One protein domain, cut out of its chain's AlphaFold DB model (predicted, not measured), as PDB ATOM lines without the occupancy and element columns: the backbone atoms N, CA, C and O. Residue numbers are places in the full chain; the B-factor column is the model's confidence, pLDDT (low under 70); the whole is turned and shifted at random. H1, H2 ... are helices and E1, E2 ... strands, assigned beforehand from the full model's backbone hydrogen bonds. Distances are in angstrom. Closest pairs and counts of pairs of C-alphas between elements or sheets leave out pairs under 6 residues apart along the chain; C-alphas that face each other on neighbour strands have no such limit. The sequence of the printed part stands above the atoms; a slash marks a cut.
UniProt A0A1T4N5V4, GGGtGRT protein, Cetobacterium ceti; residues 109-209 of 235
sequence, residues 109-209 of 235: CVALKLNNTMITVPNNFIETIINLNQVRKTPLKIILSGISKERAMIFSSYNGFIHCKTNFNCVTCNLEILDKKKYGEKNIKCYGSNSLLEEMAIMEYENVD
ATOM      1  N   CYS A 109     114.468 152.172  85.086       95.19
ATOM      2  CA  CYS A 109     114.421 150.802  84.597       95.19
ATOM      3  C   CYS A 109     113.704 150.700  83.249       95.19
ATOM      4  O   CYS A 109     112.582 151.173  83.080       95.19
ATOM      5  N   VAL A 110     114.356 150.023  82.308       95.38
ATOM      6  CA  VAL A 110     113.847 149.763  80.961       95.38
ATOM      7  C   VAL A 110     113.685 148.260  80.774       95.38
ATOM      8  O   VAL A 110     114.613 147.491  81.049       95.38
ATOM      9  N   ALA A 111     112.521 147.843  80.285       95.19
ATOM     10  CA  ALA A 111     112.308 146.492  79.788       95.19
ATOM     11  C   ALA A 111     112.516 146.455  78.274       95.19
ATOM     12  O   ALA A 111     111.884 147.203  77.529       95.19
ATOM     13  N   LEU A 112     113.397 145.572  77.817       93.44
ATOM     14  CA  LEU A 112     113.581 145.293  76.403       93.44
ATOM     15  C   LEU A 112     112.769 144.049  76.042       93.44
ATOM     16  O   LEU A 112     113.056 142.948  76.525       93.44
ATOM     17  N   LYS A 113     111.745 144.241  75.213       91.50
ATOM     18  CA  LYS A 113     110.855 143.183  74.748       91.50
ATOM     19  C   LYS A 113     111.521 142.405  73.628       91.50
ATOM     20  O   LYS A 113     111.823 142.926  72.557       91.50
ATOM     21  N   LEU A 114     111.768 141.141  73.906       89.75
ATOM     22  CA  LEU A 114     112.277 140.163  72.966       89.75
ATOM     23  C   LEU A 114     111.141 139.675  72.067       89.75
ATOM     24  O   LEU A 114     110.021 139.466  72.524       89.75
ATOM     25  N   ASN A 115     111.456 139.401  70.804       81.62
ATOM     26  CA  ASN A 115     110.558 138.649  69.938       81.62
ATOM     27  C   ASN A 115     110.766 137.141  70.167       81.62
ATOM     28  O   ASN A 115     111.896 136.660  70.255       81.62
ATOM     29  N   ASN A 116     109.677 136.372  70.189       75.31
ATOM     30  CA  ASN A 116     109.688 134.908  70.259       75.31
ATOM     31  C   ASN A 116     110.438 134.214  69.114       75.31
ATOM     32  O   ASN A 116     110.620 133.004  69.173       75.31
ATOM     33  N   THR A 117     110.891 134.916  68.081       79.31
ATOM     34  CA  THR A 117     111.770 134.358  67.042       79.31
ATOM     35  C   THR A 117     113.257 134.537  67.349       79.31
ATOM     36  O   THR A 117     114.080 133.811  66.793       79.31
ATOM     37  N   MET A 118     113.618 135.440  68.264       76.62
ATOM     38  CA  MET A 118     115.010 135.749  68.582       76.62
ATOM     39  C   MET A 118     115.672 134.596  69.344       76.62
ATOM     40  O   MET A 118     115.093 133.986  70.250       76.62
ATOM     41  N   ILE A 119     116.905 134.289  68.944       76.31
ATOM     42  CA  ILE A 119     117.784 133.294  69.581       76.31
ATOM     43  C   ILE A 119     119.016 134.001  70.160       76.31
ATOM     44  O   ILE A 119     119.471 133.687  71.260       76.31
ATOM     45  N   THR A 120     119.506 135.016  69.452       78.31
ATOM     46  CA  THR A 120     120.595 135.902  69.867       78.31
ATOM     47  C   THR A 120     120.081 137.327  69.995       78.31
ATOM     48  O   THR A 120     119.065 137.682  69.395       78.31
ATOM     49  N   VAL A 121     120.784 138.157  70.763       74.31
ATOM     50  CA  VAL A 121     120.534 139.603  70.750       74.31
ATOM     51  C   VAL A 121     120.900 140.141  69.360       74.31
ATOM     52  O   VAL A 121     122.023 139.902  68.910       74.31
ATOM     53  N   PRO A 122     119.985 140.828  68.657       65.62
ATOM     54  CA  PRO A 122     120.310 141.458  67.388       65.62
ATOM     55  C   PRO A 122     121.207 142.681  67.624       65.62
ATOM     56  O   PRO A 122     120.878 143.569  68.412       65.62
ATOM     57  N   ASN A 123     122.318 142.744  66.886       62.59
ATOM     58  CA  ASN A 123     123.238 143.886  66.846       62.59
ATOM     59  C   ASN A 123     123.790 144.292  68.234       62.59
ATOM     60  O   ASN A 123     123.676 143.576  69.227       62.59
ATOM     61  N   ASN A 124     124.368 145.492  68.307       72.19
ATOM     62  CA  ASN A 124     124.880 146.089  69.541       72.19
ATOM     63  C   ASN A 124     123.784 146.851  70.321       72.19
ATOM     64  O   ASN A 124     124.097 147.767  71.071       72.19
ATOM     65  N   PHE A 125     122.491 146.525  70.157       81.69
ATOM     66  CA  PHE A 125     121.391 147.339  70.710       81.69
ATOM     67  C   PHE A 125     121.478 147.496  72.235       81.69
ATOM     68  O   PHE A 125     121.408 148.605  72.758       81.69
ATOM     69  N   ILE A 126     121.677 146.389  72.960       85.69
ATOM     70  CA  ILE A 126     121.829 146.425  74.423       85.69
ATOM     71  C   ILE A 126     123.027 147.294  74.817       85.69
ATOM     72  O   ILE A 126     122.942 148.061  75.772       85.69
ATOM     73  N   GLU A 127     124.129 147.204  74.073       85.44
ATOM     74  CA  GLU A 127     125.329 148.009  74.314       85.44
ATOM     75  C   GLU A 127     125.059 149.494  74.064       85.44
ATOM     76  O   GLU A 127     125.482 150.328  74.859       85.44
ATOM     77  N   THR A 128     124.271 149.836  73.044       84.62
ATOM     78  CA  THR A 128     123.812 151.206  72.798       84.62
ATOM     79  C   THR A 128     122.992 151.757  73.967       84.62
ATOM     80  O   THR A 128     123.230 152.884  74.404       84.62
ATOM     81  N   ILE A 129     122.065 150.969  74.526       87.81
ATOM     82  CA  ILE A 129     121.298 151.382  75.714       87.81
ATOM     83  C   ILE A 129     122.216 151.526  76.935       87.81
ATOM     84  O   ILE A 129     122.061 152.469  77.706       87.81
ATOM     85  N   ILE A 130     123.203 150.643  77.112       88.62
ATOM     86  CA  ILE A 130     124.204 150.777  78.184       88.62
ATOM     87  C   ILE A 130     125.033 152.055  77.998       88.62
ATOM     88  O   ILE A 130     125.291 152.758  78.975       88.62
ATOM     89  N   ASN A 131     125.406 152.395  76.763       87.25
ATOM     90  CA  ASN A 131     126.185 153.591  76.446       87.25
ATOM     91  C   ASN A 131     125.441 154.893  76.771       87.25
ATOM     92  O   ASN A 131     126.100 155.886  77.075       87.25
ATOM     93  N   LEU A 132     124.100 154.899  76.830       88.12
ATOM     94  CA  LEU A 132     123.343 156.052  77.348       88.12
ATOM     95  C   LEU A 132     123.786 156.464  78.751       88.12
ATOM     96  O   LEU A 132     123.688 157.636  79.111       88.12
ATOM     97  N   ASN A 133     124.305 155.531  79.549       90.12
ATOM     98  CA  ASN A 133     124.769 155.825  80.898       90.12
ATOM     99  C   ASN A 133     125.987 156.764  80.927       90.12
ATOM    100  O   ASN A 133     126.258 157.337  81.975       90.12
ATOM    101  N   GLN A 134     126.679 156.976  79.800       87.50
ATOM    102  CA  GLN A 134     127.767 157.960  79.684       87.50
ATOM    103  C   GLN A 134     127.268 159.410  79.801       87.50
ATOM    104  O   GLN A 134     127.995 160.282  80.272       87.50
ATOM    105  N   VAL A 135     126.025 159.667  79.382       87.25
ATOM    106  CA  VAL A 135     125.419 161.011  79.317       87.25
ATOM    107  C   VAL A 135     124.290 161.204  80.337       87.25
ATOM    108  O   VAL A 135     123.628 162.243  80.370       87.25
ATOM    109  N   ARG A 136     124.059 160.207  81.197       89.94
ATOM    110  CA  ARG A 136     123.039 160.223  82.253       89.94
ATOM    111  C   ARG A 136     123.664 160.383  83.632       89.94
ATOM    112  O   ARG A 136     124.798 159.981  83.866       89.94
ATOM    113  N   LYS A 137     122.891 160.919  84.580       89.69
ATOM    114  CA  LYS A 137     123.310 160.997  85.991       89.69
ATOM    115  C   LYS A 137     123.113 159.670  86.713       89.69
ATOM    116  O   LYS A 137     123.920 159.297  87.558       89.69
ATOM    117  N   THR A 138     122.020 158.982  86.401       89.94
ATOM    118  CA  THR A 138     121.649 157.690  86.984       89.94
ATOM    119  C   THR A 138     121.665 156.614  85.898       89.94
ATOM    120  O   THR A 138     120.988 156.772  84.872       89.94
ATOM    121  N   PRO A 139     122.425 155.519  86.086       92.44
ATOM    122  CA  PRO A 139     122.494 154.467  85.088       92.44
ATOM    123  C   PRO A 139     121.147 153.746  84.969       92.44
ATOM    124  O   PRO A 139     120.497 153.453  85.973       92.44
ATOM    125  N   LEU A 140     120.742 153.448  83.736       93.50
ATOM    126  CA  LEU A 140     119.562 152.648  83.443       93.50
ATOM    127  C   LEU A 140     119.799 151.197  83.846       93.50
ATOM    128  O   LEU A 140     120.768 150.554  83.431       93.50
ATOM    129  N   LYS A 141     118.857 150.662  84.610       94.44
ATOM    130  CA  LYS A 141     118.692 149.233  84.820       94.44
ATOM    131  C   LYS A 141     117.969 148.641  83.613       94.44
ATOM    132  O   LYS A 141     116.950 149.167  83.178       94.44
ATOM    133  N   ILE A 142     118.491 147.537  83.091       94.88
ATOM    134  CA  ILE A 142     117.943 146.860  81.914       94.88
ATOM    135  C   ILE A 142     117.451 145.477  82.333       94.88
ATOM    136  O   ILE A 142     118.181 144.724  82.989       94.88
ATOM    137  N   ILE A 143     116.230 145.138  81.932       95.88
ATOM    138  CA  ILE A 143     115.700 143.774  81.999       95.88
ATOM    139  C   ILE A 143     115.219 143.337  80.617       95.88
ATOM    140  O   ILE A 143     114.904 144.174  79.775       95.88
ATOM    141  N   LEU A 144     115.144 142.030  80.395       95.19
ATOM    142  CA  LEU A 144     114.595 141.445  79.176       95.19
ATOM    143  C   LEU A 144     113.300 140.691  79.504       95.19
ATOM    144  O   LEU A 144     113.277 139.920  80.467       95.19
ATOM    145  N   SER A 145     112.258 140.897  78.700       93.88
ATOM    146  CA  SER A 145     110.955 140.209  78.783       93.88
ATOM    147  C   SER A 145     110.438 139.867  77.378       93.88
ATOM    148  O   SER A 145     111.167 140.041  76.406       93.88
ATOM    149  N   GLY A 146     109.203 139.375  77.245       89.50
ATOM    150  CA  GLY A 146     108.541 139.202  75.941       89.50
ATOM    151  C   GLY A 146     108.694 137.824  75.287       89.50
ATOM    152  O   GLY A 146     108.174 137.603  74.195       89.50
ATOM    153  N   ILE A 147     109.354 136.869  75.951       93.00
ATOM    154  CA  ILE A 147     109.481 135.480  75.478       93.00
ATOM    155  C   ILE A 147     108.905 134.469  76.467       93.00
ATOM    156  O   ILE A 147     108.719 134.777  77.643       93.00
ATOM    157  N   SER A 148     108.636 133.245  76.005       93.06
ATOM    158  CA  SER A 148     108.141 132.170  76.878       93.06
ATOM    159  C   SER A 148     109.166 131.766  77.948       93.06
ATOM    160  O   SER A 148     110.378 131.960  77.785       93.06
ATOM    161  N   LYS A 149     108.694 131.149  79.038       92.94
ATOM    162  CA  LYS A 149     109.558 130.652  80.130       92.94
ATOM    163  C   LYS A 149     110.619 129.669  79.651       92.94
ATOM    164  O   LYS A 149     111.764 129.723  80.097       92.94
ATOM    165  N   GLU A 150     110.255 128.795  78.724       89.62
ATOM    166  CA  GLU A 150     111.145 127.781  78.162       89.62
ATOM    167  C   GLU A 150     112.259 128.440  77.340       89.62
ATOM    168  O   GLU A 150     113.430 128.068  77.444       89.62
ATOM    169  N   ARG A 151     111.910 129.474  76.563       92.38
ATOM    170  CA  ARG A 151     112.878 130.216  75.749       92.38
ATOM    171  C   ARG A 151     113.787 131.099  76.589       92.38
ATOM    172  O   ARG A 151     114.960 131.220  76.249       92.38
ATOM    173  N   ALA A 152     113.290 131.682  77.680       94.12
ATOM    174  CA  ALA A 152     114.065 132.594  78.519       94.12
ATOM    175  C   ALA A 152     115.335 131.944  79.074       94.12
ATOM    176  O   ALA A 152     116.399 132.567  79.068       94.12
ATOM    177  N   MET A 153     115.264 130.676  79.483       93.44
ATOM    178  CA  MET A 153     116.438 129.937  79.949       93.44
ATOM    179  C   MET A 153     117.472 129.743  78.834       93.44
ATOM    180  O   MET A 153     118.653 130.031  79.041       93.44
ATOM    181  N   ILE A 154     117.034 129.288  77.657       92.62
ATOM    182  CA  ILE A 154     117.915 129.039  76.506       92.62
ATOM    183  C   ILE A 154     118.560 130.351  76.054       92.62
ATOM    184  O   ILE A 154     119.785 130.440  75.967       92.62
ATOM    185  N   PHE A 155     117.752 131.392  75.856       92.88
ATOM    186  CA  PHE A 155     118.212 132.714  75.448       92.88
ATOM    187  C   PHE A 155     119.219 133.300  76.448       92.88
ATOM    188  O   PHE A 155     120.277 133.792  76.051       92.88
ATOM    189  N   SER A 156     118.939 133.186  77.750       94.19
ATOM    190  CA  SER A 156     119.860 133.638  78.798       94.19
ATOM    191  C   SER A 156     121.184 132.891  78.766       94.19
ATOM    192  O   SER A 156     122.233 133.512  78.917       94.19
ATOM    193  N   SER A 157     121.143 131.573  78.561       92.88
ATOM    194  CA  SER A 157     122.347 130.744  78.517       92.88
ATOM    195  C   SER A 157     123.244 131.086  77.332       92.88
ATOM    196  O   SER A 157     124.451 131.217  77.503       92.88
ATOM    197  N   TYR A 158     122.652 131.319  76.158       91.69
ATOM    198  CA  TYR A 158     123.395 131.621  74.939       91.69
ATOM    199  C   TYR A 158     124.049 133.009  74.986       91.69
ATOM    200  O   TYR A 158     125.164 133.194  74.512       91.69
ATOM    201  N   ASN A 159     123.364 133.991  75.577       91.12
ATOM    202  CA  ASN A 159     123.811 135.388  75.587       91.12
ATOM    203  C   ASN A 159     124.514 135.805  76.900       91.12
ATOM    204  O   ASN A 159     124.950 136.951  77.027       91.12
ATOM    205  N   GLY A 160     124.630 134.893  77.873       92.62
ATOM    206  CA  GLY A 160     125.335 135.121  79.137       92.62
ATOM    207  C   GLY A 160     124.589 136.006  80.143       92.62
ATOM    208  O   GLY A 160     125.229 136.746  80.889       92.62
ATOM    209  N   PHE A 161     123.255 135.949  80.164       95.19
ATOM    210  CA  PHE A 161     122.397 136.729  81.068       95.19
ATOM    211  C   PHE A 161     122.036 135.978  82.359       95.19
ATOM    212  O   PHE A 161     122.364 134.802  82.549       95.19
ATOM    213  N   ILE A 162     121.342 136.669  83.266       97.06
ATOM    214  CA  ILE A 162     120.762 136.085  84.479       97.06
ATOM    215  C   ILE A 162     119.330 135.645  84.169       97.06
ATOM    216  O   ILE A 162     118.429 136.477  84.073       97.06
ATOM    217  N   HIS A 163     119.107 134.340  84.051       97.44
ATOM    218  CA  HIS A 163     117.765 133.782  83.917       97.44
ATOM    219  C   HIS A 163     117.028 133.868  85.254       97.44
ATOM    220  O   HIS A 163     117.521 133.348  86.259       97.44
ATOM    221  N   CYS A 164     115.852 134.488  85.263       97.12
ATOM    222  CA  CYS A 164     114.999 134.589  86.442       97.12
ATOM    223  C   CYS A 164     113.724 133.768  86.227       97.12
ATOM    224  O   CYS A 164     112.873 134.123  85.411       97.12
ATOM    225  N   LYS A 165     113.597 132.662  86.965       96.38
ATOM    226  CA  LYS A 165     112.435 131.777  86.880       96.38
ATOM    227  C   LYS A 165     111.308 132.326  87.745       96.38
ATOM    228  O   LYS A 165     111.500 132.530  88.942       96.38
ATOM    229  N   THR A 166     110.132 132.507  87.157       96.12
ATOM    230  CA  THR A 166     108.953 133.047  87.840       96.12
ATOM    231  C   THR A 166     107.869 131.994  88.037       96.12
ATOM    232  O   THR A 166     107.674 131.097  87.205       96.12
ATOM    233  N   ASN A 167     107.122 132.138  89.125       94.75
ATOM    234  CA  ASN A 167     105.825 131.515  89.327       94.75
ATOM    235  C   ASN A 167     104.778 132.620  89.453       94.75
ATOM    236  O   ASN A 167     104.921 133.505  90.291       94.75
ATOM    237  N   PHE A 168     103.751 132.587  88.612       94.88
ATOM    238  CA  PHE A 168     102.699 133.595  88.612       94.88
ATOM    239  C   PHE A 168     101.365 132.933  88.916       94.88
ATOM    240  O   PHE A 168     100.934 132.026  88.200       94.88
ATOM    241  N   ASN A 169     100.710 133.396  89.976       92.44
ATOM    242  CA  ASN A 169      99.359 132.976  90.305       92.44
ATOM    243  C   ASN A 169      98.364 133.914  89.614       92.44
ATOM    244  O   ASN A 169      98.195 135.060  90.025       92.44
ATOM    245  N   CYS A 170      97.684 133.413  88.583       87.06
ATOM    246  CA  CYS A 170      96.721 134.187  87.800       87.06
ATOM    247  C   CYS A 170      95.457 134.594  88.572       87.06
ATOM    248  O   CYS A 170      94.775 135.520  88.145       87.06
ATOM    249  N   VAL A 171      95.141 133.932  89.689       88.81
ATOM    250  CA  VAL A 171      93.969 134.256  90.515       88.81
ATOM    251  C   VAL A 171      94.281 135.409  91.463       88.81
ATOM    252  O   VAL A 171      93.463 136.306  91.632       88.81
ATOM    253  N   THR A 172      95.462 135.395  92.084       92.12
ATOM    254  CA  THR A 172      95.859 136.426  93.057       92.12
ATOM    255  C   THR A 172      96.696 137.546  92.443       92.12
ATOM    256  O   THR A 172      97.050 138.475  93.158       92.12
ATOM    257  N   CYS A 173      97.066 137.435  91.163       89.12
ATOM    258  CA  CYS A 173      98.020 138.305  90.470       89.12
ATOM    259  C   CYS A 173      99.378 138.439  91.185       89.12
ATOM    260  O   CYS A 173     100.063 139.447  91.039       89.12
ATOM    261  N   ASN A 174      99.790 137.412  91.936       92.56
ATOM    262  CA  ASN A 174     101.055 137.436  92.671       92.56
ATOM    263  C   ASN A 174     102.166 136.779  91.853       92.56
ATOM    264  O   ASN A 174     102.013 135.647  91.382       92.56
ATOM    265  N   LEU A 175     103.294 137.481  91.740       94.81
ATOM    266  CA  LEU A 175     104.520 136.987  91.126       94.81
ATOM    267  C   LEU A 175     105.535 136.591  92.203       94.81
ATOM    268  O   LEU A 175     105.873 137.384  93.078       94.81
ATOM    269  N   GLU A 176     106.078 135.386  92.085       95.12
ATOM    270  CA  GLU A 176     107.170 134.880  92.910       95.12
ATOM    271  C   GLU A 176     108.389 134.560  92.035       95.12
ATOM    272  O   GLU A 176     108.262 133.970  90.957       95.12
ATOM    273  N   ILE A 177     109.589 134.926  92.497       95.75
ATOM    274  CA  ILE A 177     110.844 134.552  91.836       95.75
ATOM    275  C   ILE A 177     111.371 133.263  92.466       95.75
ATOM    276  O   ILE A 177     111.868 133.284  93.589       95.75
ATOM    277  N   LEU A 178     111.293 132.157  91.728       95.56
ATOM    278  CA  LEU A 178     111.690 130.831  92.205       95.56
ATOM    279  C   LEU A 178     113.206 130.620  92.203       95.56
ATOM    280  O   LEU A 178     113.742 129.968  93.090       95.56
ATOM    281  N   ASP A 179     113.891 131.109  91.169       95.25
ATOM    282  CA  ASP A 179     115.325 130.883  90.979       95.25
ATOM    283  C   ASP A 179     115.956 131.995  90.132       95.25
ATOM    284  O   ASP A 179     115.294 132.609  89.286       95.25
ATOM    285  N   LYS A 180     117.252 132.238  90.346       96.69
ATOM    286  CA  LYS A 180     118.078 133.158  89.559       96.69
ATOM    287  C   LYS A 180     119.392 132.480  89.205       96.69
ATOM    288  O   LYS A 180     120.271 132.331  90.051       96.69
ATOM    289  N   LYS A 181     119.566 132.151  87.928       96.50
ATOM    290  CA  LYS A 181     120.775 131.491  87.429       96.50
ATOM    291  C   LYS A 181     121.554 132.405  86.492       96.50
ATOM    292  O   LYS A 181     121.053 132.805  85.444       96.50
ATOM    293  N   LYS A 182     122.793 132.724  86.871       97.12
ATOM    294  CA  LYS A 182     123.727 133.537  86.079       97.12
ATOM    295  C   LYS A 182     124.528 132.642  85.129       97.12
ATOM    296  O   LYS A 182     125.167 131.701  85.591       97.12
ATOM    297  N   TYR A 183     124.483 132.930  83.827       93.81
ATOM    298  CA  TYR A 183     125.183 132.144  82.795       93.81
ATOM    299  C   TYR A 183     126.457 132.802  82.248       93.81
ATOM    300  O   TYR A 183     127.277 132.119  81.649       93.81
ATOM    301  N   GLY A 184     126.639 134.107  82.452       91.50
ATOM    302  CA  GLY A 184     127.809 134.849  81.983       91.50
ATOM    303  C   GLY A 184     128.053 136.105  82.811       91.50
ATOM    304  O   GLY A 184     127.494 136.260  83.896       91.50
ATOM    305  N   GLU A 185     128.893 137.012  82.318       86.69
ATOM    306  CA  GLU A 185     129.299 138.212  83.065       86.69
ATOM    307  C   GLU A 185     128.242 139.325  83.060       86.69
ATOM    308  O   GLU A 185     128.207 140.147  83.981       86.69
ATOM    309  N   LYS A 186     127.340 139.329  82.067       86.00
ATOM    310  CA  LYS A 186     126.338 140.384  81.882       86.00
ATOM    311  C   LYS A 186     125.311 140.354  83.018       86.00
ATOM    312  O   LYS A 186     124.533 139.413  83.164       86.00
ATOM    313  N   ASN A 187     125.254 141.435  83.795       91.25
ATOM    314  CA  ASN A 187     124.311 141.600  84.908       91.25
ATOM    315  C   ASN A 187     122.925 142.087  84.438       91.25
ATOM    316  O   ASN A 187     122.366 143.025  84.997       91.25
ATOM    317  N   ILE A 188     122.378 141.455  83.398       94.38
ATOM    318  CA  ILE A 188     121.045 141.751  82.860       94.38
ATOM    319  C   ILE A 188     120.137 140.571  83.184       94.38
ATOM    320  O   ILE A 188     120.500 139.418  82.943       94.38
ATOM    321  N   LYS A 189     118.967 140.859  83.754       96.69
ATOM    322  CA  LYS A 189     117.974 139.836  84.091       96.69
ATOM    323  C   LYS A 189     117.077 139.570  82.892       96.69
ATOM    324  O   LYS A 189     116.555 140.511  82.303       96.69
ATOM    325  N   CYS A 190     116.876 138.304  82.570       96.12
ATOM    326  CA  CYS A 190     115.967 137.861  81.527       96.12
ATOM    327  C   CYS A 190     114.858 137.018  82.150       96.12
ATOM    328  O   CYS A 190     115.115 136.043  82.865       96.12
ATOM    329  N   TYR A 191     113.632 137.442  81.878       97.06
ATOM    330  CA  TYR A 191     112.402 136.835  82.344       97.06
ATOM    331  C   TYR A 191     111.655 136.220  81.170       97.06
ATOM    332  O   TYR A 191     111.648 136.769  80.066       97.06
ATOM    333  N   GLY A 192     111.002 135.091  81.427       94.69
ATOM    334  CA  GLY A 192     110.016 134.529  80.519       94.69
ATOM    335  C   GLY A 192     108.629 134.581  81.139       94.69
ATOM    336  O   GLY A 192     108.482 134.416  82.350       94.69
ATOM    337  N   SER A 193     107.619 134.787  80.309       93.75
ATOM    338  CA  SER A 193     106.220 134.897  80.720       93.75
ATOM    339  C   SER A 193     105.339 134.070  79.797       93.75
ATOM    340  O   SER A 193     105.507 134.111  78.578       93.75
ATOM    341  N   ASN A 194     104.366 133.362  80.366       90.44
ATOM    342  CA  ASN A 194     103.400 132.585  79.578       90.44
ATOM    343  C   ASN A 194     102.064 133.329  79.387       90.44
ATOM    344  O   ASN A 194     101.159 132.820  78.732       90.44
ATOM    345  N   SER A 195     101.928 134.530  79.959       91.62
ATOM    346  CA  SER A 195     100.755 135.397  79.809       91.62
ATOM    347  C   SER A 195     101.136 136.875  79.927       91.62
ATOM    348  O   SER A 195     102.137 137.208  80.560       91.62
ATOM    349  N   LEU A 196     100.300 137.761  79.374       91.06
ATOM    350  CA  LEU A 196     100.474 139.215  79.499       91.06
ATOM    351  C   LEU A 196     100.406 139.686  80.960       91.06
ATOM    352  O   LEU A 196     101.142 140.583  81.346       91.06
ATOM    353  N   LEU A 197      99.558 139.056  81.782       93.56
ATOM    354  CA  LEU A 197      99.433 139.389  83.205       93.56
ATOM    355  C   LEU A 197     100.726 139.102  83.969       93.56
ATOM    356  O   LEU A 197     101.158 139.908  84.788       93.56
ATOM    357  N   GLU A 198     101.368 137.974  83.670       94.75
ATOM    358  CA  GLU A 198     102.664 137.647  84.253       94.75
ATOM    359  C   GLU A 198     103.748 138.633  83.800       94.75
ATOM    360  O   GLU A 198     104.553 139.067  84.621       94.75
ATOM    361  N   GLU A 199     103.759 139.021  82.522       94.12
ATOM    362  CA  GLU A 199     104.696 140.030  82.018       94.12
ATOM    363  C   GLU A 199     104.512 141.380  82.725       94.12
ATOM    364  O   GLU A 199     105.492 141.985  83.161       94.12
ATOM    365  N   MET A 200     103.266 141.823  82.907       93.56
ATOM    366  CA  MET A 200     102.958 143.041  83.661       93.56
ATOM    367  C   MET A 200     103.439 142.944  85.112       93.56
ATOM    368  O   MET A 200     104.070 143.875  85.606       93.56
ATOM    369  N   ALA A 201     103.223 141.803  85.770       95.50
ATOM    370  CA  ALA A 201     103.688 141.590  87.137       95.50
ATOM    371  C   ALA A 201     105.225 141.586  87.239       95.50
ATOM    372  O   ALA A 201     105.784 142.078  88.218       95.50
ATOM    373  N   ILE A 202     105.933 141.075  86.223       96.44
ATOM    374  CA  ILE A 202     107.403 141.153  86.136       96.44
ATOM    375  C   ILE A 202     107.859 142.608  86.017       96.44
ATOM    376  O   ILE A 202     108.810 143.014  86.693       96.44
ATOM    377  N   MET A 203     107.194 143.391  85.164       95.81
ATOM    378  CA  MET A 203     107.499 144.809  84.978       95.81
ATOM    379  C   MET A 203     107.284 145.601  86.271       95.81
ATOM    380  O   MET A 203     108.154 146.382  86.655       95.81
ATOM    381  N   GLU A 204     106.190 145.342  86.984       95.38
ATOM    382  CA  GLU A 204     105.913 145.946  88.290       95.38
ATOM    383  C   GLU A 204     106.966 145.543  89.333       95.38
ATOM    384  O   GLU A 204     107.569 146.403  89.974       95.38
ATOM    385  N   TYR A 205     107.283 144.248  89.433       95.94
ATOM    386  CA  TYR A 205     108.284 143.727  90.368       95.94
ATOM    387  C   TYR A 205     109.677 144.350  90.163       95.94
ATOM    388  O   TYR A 205     110.386 144.667  91.123       95.94
ATOM    389  N   GLU A 206     110.102 144.554  88.913       96.25
ATOM    390  CA  GLU A 206     111.394 145.177  88.609       96.25
ATOM    391  C   GLU A 206     111.365 146.716  88.616       96.25
ATOM    392  O   GLU A 206     112.445 147.313  88.501       96.25
ATOM    393  N   ASN A 207     110.195 147.329  88.848       96.31
ATOM    394  CA  ASN A 207     109.922 148.769  88.768       96.31
ATOM    395  C   ASN A 207     110.267 149.354  87.390       96.31
ATOM    396  O   ASN A 207     111.017 150.323  87.292       96.31
ATOM    397  N   VAL A 208     109.787 148.712  86.324       96.38
ATOM    398  CA  VAL A 208     109.991 149.152  84.938       96.38
ATOM    399  C   VAL A 208     109.209 150.433  84.673       96.38
ATOM    400  O   VAL A 208     107.995 150.468  84.846       96.38
ATOM    401  N   ASP A 209     109.899 151.462  84.182       94.81
ATOM    402  CA  ASP A 209     109.280 152.737  83.816       94.81
ATOM    403  C   ASP A 209     108.831 152.758  82.345       94.81
ATOM    404  O   ASP A 209     107.833 153.385  81.996       94.81
TER     405      ASP A 209
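This is residues 109 to 209 of the 235 residues of the protein "GGGtGRT protein" of Cetobacterium ceti (UniProt A0A1T4N5V4). One strongly twisted sheet of five strands makes the core and curls round helix H3, which packs on one face. H2 packs on the other face, along E5, while H1 lies near E2 and farther out, its centre 15.9 A from the mean of the C-alphas, the farthest of the named elements. The 101 residues printed hold three named helices and five named strands, in the order E1 H1 E2 H2 E3 E4 E5 H3. The sheet is mixed, in the order E1 E2 E5 E3 E4, and the class is mixed, helices and strands. The whole is compact, with a radius of gyration of the C-alphas of 13.4 A and spans of 43 by 29 by 22 A.

E1, residues 109 to 113, is an edge strand, and E2, residues 141 to 147, is its parallel neighbour; N 110 and O 141 are 2.9 A apart, within hydrogen-bond range. With H1, residues 125 to 134, they form a strand-helix-strand unit, two parallel neighbour strands with a helix between them in the chain, and its crossover is right-handed. H1 is on the sheet and near E2, with 7 pairs of C-alphas within 10 A. E5, residues 189 to 192, is parallel to E2 on its other side from E1, with N 144 and O 189 2.8 A apart. H2, residues 149 to 159, is on the sheet at a height of 7.3 A, over E5, and runs along the strands, at 14 degrees to E5 on the local plane; the closest C-alphas of H2 and E5, of Lys 149 and Gly 192, are 3.9 A apart. E3, residues 162 to 169, is parallel to E5, with N 190 and O 162 2.8 A apart. E2, H2 and E3 form a split strand-helix-strand unit, with E5 between the two strands in the sheet, and its crossover is right-handed. E4, residues 174 to 182, is the other edge strand and forms a hairpin with E3, antiparallel at 161 degrees, with N 163 and O 181 2.8 A apart. H3, residues 196 to 206, touches E4, with the C-alphas of Leu 175 and Ala 201 closest at 6.1 A. The three helices are apart from one another. In H3 every O i to N i+4 pair is within hydrogen-bond range, against 4 of 6 in H1 and 5 of 7 in H2.

E1 begins at C-alpha 109, (114.421, 150.802, 84.597). The longer strands are E2, 19.0 A, E3, 22.4 A, and E4, 23.9 A from first to last C-alpha; H1 measures 15.3 A, H2 15.7 A and H3 15.4 A. H3 ends at C-alpha 206, (111.394, 145.177, 88.609).

The C-alphas farthest apart, of Val 135 and Val 171, are 42.8 A apart, while those of Cys 109 and Asp 209 are 5.5 A apart. The printed part has no cut. The link from E1 to H1, 11 residues, is long. The mean pLDDT of the printed part is 90.9; residues 122 to 123 are under 70.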